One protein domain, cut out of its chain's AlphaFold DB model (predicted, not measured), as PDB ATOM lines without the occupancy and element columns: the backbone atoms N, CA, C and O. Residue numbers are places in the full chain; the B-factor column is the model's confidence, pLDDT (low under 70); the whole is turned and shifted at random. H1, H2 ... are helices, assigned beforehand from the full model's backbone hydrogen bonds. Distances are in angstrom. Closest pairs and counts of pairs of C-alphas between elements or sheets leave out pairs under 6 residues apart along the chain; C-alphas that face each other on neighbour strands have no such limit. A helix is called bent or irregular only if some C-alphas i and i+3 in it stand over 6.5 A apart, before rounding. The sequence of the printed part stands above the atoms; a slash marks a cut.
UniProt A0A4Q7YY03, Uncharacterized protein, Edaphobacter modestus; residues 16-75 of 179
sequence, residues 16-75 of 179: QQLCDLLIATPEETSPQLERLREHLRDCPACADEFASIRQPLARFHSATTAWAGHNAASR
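What this domain is: This is residues 16 to 75 of the 179 residues of an uncharacterized protein of Edaphobacter modestus (UniProt A0A4Q7YY03). A long helix, H3, and a shorter one, H2, meet at their ends as an L, and the small helix H1 sits in the angle between them; the far part of H3, residues 58 to 74, sticks out as a long arm with Arg 75 at its tip. The printed part has 60 residues with three named helices, H1, H2 and H3 in chain order, and no named strand; its class is all helix. It is only just loose, close to extended, with a radius of gyration of the C-alphas of 15.5 A, and it is elongated, spanning 46 by 24 by 17 A.

How they stand to each other: H3, residues 44 to 74, has a kink of 28 degrees near residue 53; it is neither bent nor irregular, but only just: C-alphas 53 and 56 are 6.3 A apart. H2, residues 31 to 42, touches H3 only at the corner by their link, with residues 39 to 41 of H2 and 46 to 47 of H3 alone; their closest C-alphas, of Leu 40 and Ala 47, are 5.2 A apart. Their lines are about perpendicular, at 75 degrees. H1, residues 16 to 23, touches H2, which meets it with residues 33 to 37 alone; the closest C-alphas, of Leu 21 and Leu 33, are 6.9 A apart. Their lines are about perpendicular, at 80 degrees. H1 and H3 are close but not clearly touching: their closest C-alphas, of Leu 18 and Phe 50, are 6.4 A apart. They run the same way at a shallow tilt of 30 degrees. Every O i to N i+4 pair is within hydrogen-bond range in H1 and H2, and 25 of 27 are in H3.

Where its parts are: H3 measures 44.1 A from C-alpha 44 at (-40.517, 27.151, 5.403) to C-alpha 74 at (-49.591, 69.293, -3.761). H2 measures 16.7 A and H1 10.6 A, the latter from C-alpha 16 at (-27.375, 38.019, 10.243).

The domain as a whole: The C-alphas farthest apart, of Asp 42 and Arg 75, are 47.8 A apart. Residues 25 to 31, of which 31 belongs to H2, also stand free. The printed part has no cut; the link from H1 to H2 is short and that from H2 to H3 tight. The mean pLDDT of the printed part is 91.8, and residue 75 alone is under 70.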
ATOM      1  N   GLN A  16     -28.319  37.285  11.087       93.50
ATOM      2  CA  GLN A  16     -27.375  38.019  10.243       93.50
ATOM      3  C   GLN A  16     -27.503  37.628   8.767       93.50
ATOM      4  O   GLN A  16     -27.560  38.497   7.909       93.50
ATOM      5  N   GLN A  17     -27.613  36.332   8.471       94.50
ATOM      6  CA  GLN A  17     -27.763  35.841   7.101       94.50
ATOM      7  C   GLN A  17     -29.089  36.281   6.464       94.50
ATOM      8  O   GLN A  17     -29.135  36.562   5.265       94.50
ATOM      9  N   LEU A  18     -30.164  36.365   7.255       94.50
ATOM     10  CA  LEU A  18     -31.443  36.922   6.808       94.50
ATOM     11  C   LEU A  18     -31.326  38.426   6.509       94.50
ATOM     12  O   LEU A  18     -31.872  38.894   5.511       94.50
ATOM     13  N   CYS A  19     -30.585  39.174   7.328       93.75
ATOM     14  CA  CYS A  19     -30.292  40.588   7.086       93.75
ATOM     15  C   CYS A  19     -29.426  40.800   5.837       93.75
ATOM     16  O   CYS A  19     -29.741  41.670   5.027       93.75
ATOM     17  N   ASP A  20     -28.400  39.974   5.629       93.75
ATOM     18  CA  ASP A  20     -27.560  40.024   4.428       93.75
ATOM     19  C   ASP A  20     -28.416  39.813   3.161       93.75
ATOM     20  O   ASP A  20     -28.273  40.536   2.178       93.75
ATOM     21  N   LEU A  21     -29.386  38.890   3.210       94.50
ATOM     22  CA  LEU A  21     -30.368  38.671   2.140       94.50
ATOM     23  C   LEU A  21     -31.337  39.845   1.920       94.50
ATOM     24  O   LEU A  21     -31.816  40.025   0.800       94.50
ATOM     25  N   LEU A  22     -31.668  40.613   2.962       94.31
ATOM     26  CA  LEU A  22     -32.540  41.792   2.856       94.31
ATOM     27  C   LEU A  22     -31.833  42.980   2.200       94.31
ATOM     28  O   LEU A  22     -32.482  43.752   1.494       94.31
ATOM     29  N   ILE A  23     -30.537  43.141   2.468       93.81
ATOM     30  CA  ILE A  23     -29.730  44.269   1.989       93.81
ATOM     31  C   ILE A  23     -29.205  44.005   0.575       93.81
ATOM     32  O   ILE A  23     -29.066  44.948  -0.205       93.81
ATOM     33  N   ALA A  24     -28.935  42.740   0.242       92.69
ATOM     34  CA  ALA A  24     -28.391  42.368  -1.051       92.69
ATOM     35  C   ALA A  24     -29.256  42.871  -2.212       92.69
ATOM     36  O   ALA A  24     -30.482  42.706  -2.255       92.69
ATOM     37  N   THR A  25     -28.588  43.464  -3.195       85.75
ATOM     38  CA  THR A  25     -29.242  43.937  -4.411       85.75
ATOM     39  C   THR A  25     -29.595  42.755  -5.324       85.75
ATOM     40  O   THR A  25     -28.957  41.701  -5.270       85.75
ATOM     41  N   PRO A  26     -30.617  42.879  -6.190       80.38
ATOM     42  CA  PRO A  26     -30.972  41.809  -7.126       80.38
ATOM     43  C   PRO A  26     -29.852  41.483  -8.131       80.38
ATOM     44  O   PRO A  26     -29.846  40.388  -8.682       80.38
ATOM     45  N   GLU A  27     -28.911  42.406  -8.355       84.50
ATOM     46  CA  GLU A  27     -27.753  42.214  -9.238       84.50
ATOM     47  C   GLU A  27     -26.587  41.487  -8.548       84.50
ATOM     48  O   GLU A  27     -25.688  40.974  -9.214       84.50
ATOM     49  N   GLU A  28     -26.604  41.382  -7.216       86.38
ATOM     50  CA  GLU A  28     -25.609  40.615  -6.479       86.38
ATOM     51  C   GLU A  28     -25.893  39.112  -6.583       86.38
ATOM     52  O   GLU A  28     -26.780  38.534  -5.941       86.38
ATOM     53  N   THR A  29     -25.074  38.451  -7.395       82.62
ATOM     54  CA  THR A  29     -24.976  36.992  -7.487       82.62
ATOM     55  C   THR A  29     -23.662  36.524  -6.882       82.62
ATOM     56  O   THR A  29     -22.695  36.239  -7.588       82.62
ATOM     57  N   SER A  30     -23.616  36.444  -5.550       91.00
ATOM     58  CA  SER A  30     -22.556  35.720  -4.850       91.00
ATOM     59  C   SER A  30     -22.988  34.262  -4.614       91.00
ATOM     60  O   SER A  30     -24.166  33.998  -4.348       91.00
ATOM     61  N   PRO A  31     -22.068  33.282  -4.679       90.19
ATOM     62  CA  PRO A  31     -22.407  31.871  -4.471       90.19
ATOM     63  C   PRO A  31     -22.941  31.596  -3.058       90.19
ATOM     64  O   PRO A  31     -23.689  30.643  -2.851       90.19
ATOM     65  N   GLN A  32     -22.571  32.423  -2.078       90.38
ATOM     66  CA  GLN A  32     -23.099  32.347  -0.719       90.38
ATOM     67  C   GLN A  32     -24.561  32.796  -0.673       90.38
ATOM     68  O   GLN A  32     -25.386  32.106  -0.084       90.38
ATOM     69  N   LEU A  33     -24.890  33.906  -1.336       92.25
ATOM     70  CA  LEU A  33     -26.251  34.425  -1.394       92.25
ATOM     71  C   LEU A  33     -27.200  33.466  -2.115       92.25
ATOM     72  O   LEU A  33     -28.332  33.288  -1.680       92.25
ATOM     73  N   GLU A  34     -26.727  32.776  -3.152       92.56
ATOM     74  CA  GLU A  34     -27.547  31.786  -3.851       92.56
ATOM     75  C   GLU A  34     -27.860  30.563  -2.979       92.56
ATOM     76  O   GLU A  34     -28.997  30.105  -2.952       92.56
ATOM     77  N   ARG A  35     -26.900  30.090  -2.170       92.62
ATOM     78  CA  ARG A  35     -27.160  29.028  -1.178       92.62
ATOM     79  C   ARG A  35     -28.166  29.463  -0.115       92.62
ATOM     80  O   ARG A  35     -29.000  28.666   0.300       92.62
ATOM     81  N   LEU A  36     -28.080  30.716   0.329       93.62
ATOM     82  CA  LEU A  36     -29.011  31.298   1.294       93.62
ATOM     83  C   LEU A  36     -30.433  31.387   0.704       93.62
ATOM     84  O   LEU A  36     -31.400  31.020   1.369       93.62
ATOM     85  N   ARG A  37     -30.559  31.808  -0.562       93.56
ATOM     86  CA  ARG A  37     -31.833  31.830  -1.305       93.56
ATOM     87  C   ARG A  37     -32.408  30.431  -1.499       93.56
ATOM     88  O   ARG A  37     -33.611  30.259  -1.336       93.56
ATOM     89  N   GLU A  38     -31.569  29.450  -1.816       93.94
ATOM     90  CA  GLU A  38     -32.004  28.062  -1.962       93.94
ATOM     91  C   GLU A  38     -32.511  27.501  -0.629       93.94
ATOM     92  O   GLU A  38     -33.614  26.969  -0.560       93.94
ATOM     93  N   HIS A  39     -31.799  27.756   0.473       94.50
ATOM     94  CA  HIS A  39     -32.278  27.383   1.803       94.50
ATOM     95  C   HIS A  39     -33.632  28.025   2.142       94.50
ATOM     96  O   HIS A  39     -34.482  27.366   2.736       94.50
ATOM     97  N   LEU A  40     -33.865  29.290   1.772       94.38
ATOM     98  CA  LEU A  40     -35.172  29.930   1.966       94.38
ATOM     99  C   LEU A  40     -36.294  29.261   1.162       94.38
ATOM    100  O   LEU A  40     -37.443  29.306   1.592       94.38
ATOM    101  N   ARG A  41     -35.993  28.654   0.008       94.19
ATOM    102  CA  ARG A  41     -36.979  27.879  -0.767       94.19
ATOM    103  C   ARG A  41     -37.271  26.530  -0.116       94.19
ATOM    104  O   ARG A  41     -38.421  26.099  -0.124       94.19
ATOM    105  N   ASP A  42     -36.254  25.909   0.474       94.25
ATOM    106  CA  ASP A  42     -36.345  24.569   1.058       94.25
ATOM    107  C   ASP A  42     -36.843  24.560   2.515       94.25
ATOM    108  O   ASP A  42     -37.397  23.562   2.979       94.25
ATOM    109  N   CYS A  43     -36.650  25.654   3.261       95.19
ATOM    110  CA  CYS A  43     -36.982  25.747   4.682       95.19
ATOM    111  C   CYS A  43     -38.127  26.745   4.946       95.19
ATOM    112  O   CYS A  43     -37.883  27.955   5.009       95.19
ATOM    113  N   PRO A  44     -39.365  26.270   5.199       94.00
ATOM    114  CA  PRO A  44     -40.517  27.151   5.403       94.00
ATOM    115  C   PRO A  44     -40.392  28.017   6.663       94.00
ATOM    116  O   PRO A  44     -40.787  29.174   6.640       94.00
ATOM    117  N   ALA A  45     -39.770  27.513   7.734       93.88
ATOM    118  CA  ALA A  45     -39.570  28.290   8.960       93.88
ATOM    119  C   ALA A  45     -38.708  29.544   8.719       93.88
ATOM    120  O   ALA A  45     -39.054  30.634   9.169       93.88
ATOM    121  N   CYS A  46     -37.617  29.407   7.958       95.56
ATOM    122  CA  CYS A  46     -36.767  30.538   7.586       95.56
ATOM    123  C   CYS A  46     -37.482  31.487   6.612       95.56
ATOM    124  O   CYS A  46     -37.288  32.700   6.684       95.56
ATOM    125  N   ALA A  47     -38.316  30.956   5.709       95.44
ATOM    126  CA  ALA A  47     -39.126  31.765   4.800       95.44
ATOM    127  C   ALA A  47     -40.155  32.623   5.553       95.44
ATOM    128  O   ALA A  47     -40.305  33.808   5.247       95.44
ATOM    129  N   ASP A  48     -40.813  32.049   6.561       96.00
ATOM    130  CA  ASP A  48     -41.776  32.747   7.411       96.00
ATOM    131  C   ASP A  48     -41.097  33.855   8.227       96.00
ATOM    132  O   ASP A  48     -41.577  34.991   8.258       96.00
ATOM    133  N   GLU A  49     -39.936  33.568   8.828       95.38
ATOM    134  CA  GLU A  49     -39.149  34.575   9.545       95.38
ATOM    135  C   GLU A  49     -38.715  35.708   8.604       95.38
ATOM    136  O   GLU A  49     -38.944  36.884   8.896       95.38
ATOM    137  N   PHE A  50     -38.184  35.379   7.425       96.25
ATOM    138  CA  PHE A  50     -37.797  36.371   6.423       96.25
ATOM    139  C   PHE A  50     -38.983  37.240   5.972       96.25
ATOM    140  O   PHE A  50     -38.865  38.466   5.860       96.25
ATOM    141  N   ALA A  51     -40.153  36.634   5.752       95.69
ATOM    142  CA  ALA A  51     -41.376  37.346   5.398       95.69
ATOM    143  C   ALA A  51     -41.837  38.291   6.520       95.69
ATOM    144  O   ALA A  51     -42.252  39.421   6.236       95.69
ATOM    145  N   SER A  52     -41.707  37.866   7.782       95.81
ATOM    146  CA  SER A  52     -42.057  38.678   8.952       95.81
ATOM    147  C   SER A  52     -41.234  39.968   9.044       95.81
ATOM    148  O   SER A  52     -41.776  41.014   9.397       95.81
ATOM    149  N   ILE A  53     -39.959  39.929   8.635       95.38
ATOM    150  CA  ILE A  53     -39.067  41.100   8.620       95.38
ATOM    151  C   ILE A  53     -39.335  41.976   7.384       95.38
ATOM    152  O   ILE A  53     -39.352  43.207   7.462       95.38
ATOM    153  N   ARG A  54     -39.597  41.360   6.224       95.50
ATOM    154  CA  ARG A  54     -39.838  42.078   4.962       95.50
ATOM    155  C   ARG A  54     -41.166  42.842   4.956       95.50
ATOM    156  O   ARG A  54     -41.275  43.890   4.317       95.50
ATOM    157  N   GLN A  55     -42.185  42.340   5.650       96.75
ATOM    158  CA  GLN A  55     -43.530  42.917   5.619       96.75
ATOM    159  C   GLN A  55     -43.607  44.347   6.206       96.75
ATOM    160  O   GLN A  55     -44.176  45.217   5.537       96.75
ATOM    161  N   PRO A  56     -43.044  44.655   7.393       96.44
ATOM    162  CA  PRO A  56     -42.966  46.024   7.907       96.44
ATOM    163  C   PRO A  56     -42.227  46.984   6.969       96.44
ATOM    164  O   PRO A  56     -42.707  48.095   6.743       96.44
ATOM    165  N   LEU A  57     -41.112  46.546   6.372       95.94
ATOM    166  CA  LEU A  57     -40.330  47.352   5.427       95.94
ATOM    167  C   LEU A  57     -41.141  47.701   4.175       95.94
ATOM    168  O   LEU A  57     -41.167  48.857   3.754       95.94
ATOM    169  N   ALA A  58     -41.867  46.729   3.617       95.69
ATOM    170  CA  ALA A  58     -42.749  46.956   2.475       95.69
ATOM    171  C   ALA A  58     -43.865  47.963   2.802       95.69
ATOM    172  O   ALA A  58     -44.137  48.866   2.010       95.69
ATOM    173  N   ARG A  59     -44.480  47.855   3.991       97.25
ATOM    174  CA  ARG A  59     -45.499  48.811   4.452       97.25
ATOM    175  C   ARG A  59     -44.919  50.211   4.616       97.25
ATOM    176  O   ARG A  59     -45.509  51.162   4.107       97.25
ATOM    177  N   PHE A  60     -43.761  50.338   5.258       97.25
ATOM    178  CA  PHE A  60     -43.082  51.620   5.414       97.25
ATOM    179  C   PHE A  60     -42.774  52.258   4.056       97.25
ATOM    180  O   PHE A  60     -43.173  53.394   3.819       97.25
ATOM    181  N   HIS A  61     -42.166  51.507   3.134       96.25
ATOM    182  CA  HIS A  61     -41.881  51.977   1.778       96.25
ATOM    183  C   HIS A  61     -43.153  52.411   1.029       96.25
ATOM    184  O   HIS A  61     -43.175  53.446   0.366       96.25
ATOM    185  N   SER A  62     -44.251  51.660   1.155       97.06
ATOM    186  CA  SER A  62     -45.531  52.044   0.540       97.06
ATOM    187  C   SER A  62     -46.101  53.344   1.124       97.06
ATOM    188  O   SER A  62     -46.585  54.198   0.386       97.06
ATOM    189  N   ALA A  63     -45.992  53.538   2.441       97.00
ATOM    190  CA  ALA A  63     -46.488  54.733   3.111       97.00
ATOM    191  C   ALA A  63     -45.647  55.967   2.759       97.00
ATOM    192  O   ALA A  63     -46.199  57.032   2.487       97.00
ATOM    193  N   THR A  64     -44.319  55.826   2.713       96.94
ATOM    194  CA  THR A  64     -43.413  56.921   2.345       96.94
ATOM    195  C   THR A  64     -43.554  57.310   0.882       96.94
ATOM    196  O   THR A  64     -43.614  58.499   0.586       96.94
ATOM    197  N   THR A  65     -43.678  56.347  -0.033       95.62
ATOM    198  CA  THR A  65     -43.913  56.631  -1.459       95.62
ATOM    199  C   THR A  65     -45.276  57.277  -1.701       95.62
ATOM    200  O   THR A  65     -45.352  58.257  -2.441       95.62
ATOM    201  N   ALA A  66     -46.338  56.820  -1.030       93.94
ATOM    202  CA  ALA A  66     -47.655  57.457  -1.100       93.94
ATOM    203  C   ALA A  66     -47.629  58.890  -0.543       93.94
ATOM    204  O   ALA A  66     -48.144  59.817  -1.171       93.94
ATOM    205  N   TRP A  67     -46.977  59.095   0.606       94.31
ATOM    206  CA  TRP A  67     -46.798  60.421   1.197       94.31
ATOM    207  C   TRP A  67     -45.973  61.340   0.290       94.31
ATOM    208  O   TRP A  67     -46.359  62.487   0.065       94.31
ATOM    209  N   ALA A  68     -44.870  60.850  -0.278       92.12
ATOM    210  CA  ALA A  68     -44.037  61.610  -1.205       92.12
ATOM    211  C   ALA A  68     -44.808  61.976  -2.480       92.12
ATOM    212  O   ALA A  68     -44.752  63.126  -2.904       92.12
ATOM    213  N   GLY A  69     -45.589  61.047  -3.040       90.50
ATOM    214  CA  GLY A  69     -46.457  61.304  -4.191       90.50
ATOM    215  C   GLY A  69     -47.514  62.372  -3.902       90.50
ATOM    216  O   GLY A  69     -47.676  63.306  -4.685       90.50
ATOM    217  N   HIS A  70     -48.171  62.299  -2.742       86.25
ATOM    218  CA  HIS A  70     -49.153  63.300  -2.321       86.25
ATOM    219  C   HIS A  70     -48.523  64.690  -2.127       86.25
ATOM    220  O   HIS A  70     -49.092  65.694  -2.551       86.25
ATOM    221  N   ASN A  71     -47.332  64.765  -1.525       83.00
ATOM    222  CA  ASN A  71     -46.619  66.032  -1.345       83.00
ATOM    223  C   ASN A  71     -46.028  66.582  -2.645       83.00
ATOM    224  O   ASN A  71     -45.978  67.795  -2.809       83.00
ATOM    225  N   ALA A  72     -45.587  65.731  -3.568       81.25
ATOM    226  CA  ALA A  72     -45.116  66.163  -4.880       81.25
ATOM    227  C   ALA A  72     -46.272  66.721  -5.726       81.25
ATOM    228  O   ALA A  72     -46.109  67.746  -6.383       81.25
ATOM    229  N   ALA A  73     -47.452  66.097  -5.659       75.31
ATOM    230  CA  ALA A  73     -48.648  66.576  -6.347       75.31
ATOM    231  C   ALA A  73     -49.190  67.891  -5.753       75.31
ATOM    232  O   ALA A  73     -49.625  68.764  -6.498       75.31
ATOM    233  N   SER A  74     -49.145  68.058  -4.425       71.00
ATOM    234  CA  SER A  74     -49.591  69.293  -3.761       71.00
ATOM    235  C   SER A  74     -48.557  70.422  -3.819       71.00
ATOM    236  O   SER A  74     -48.921  71.596  -3.826       71.00
ATOM    237  N   ARG A  75     -47.266  70.089  -3.926       63.34
ATOM    238  CA  ARG A  75     -46.182  71.023  -4.256       63.34
ATOM    239  C   ARG A  75     -45.955  71.059  -5.759       63.34
ATOM    240  O   ARG A  75     -44.825  70.892  -6.220       63.34
TER     241      ARG A  75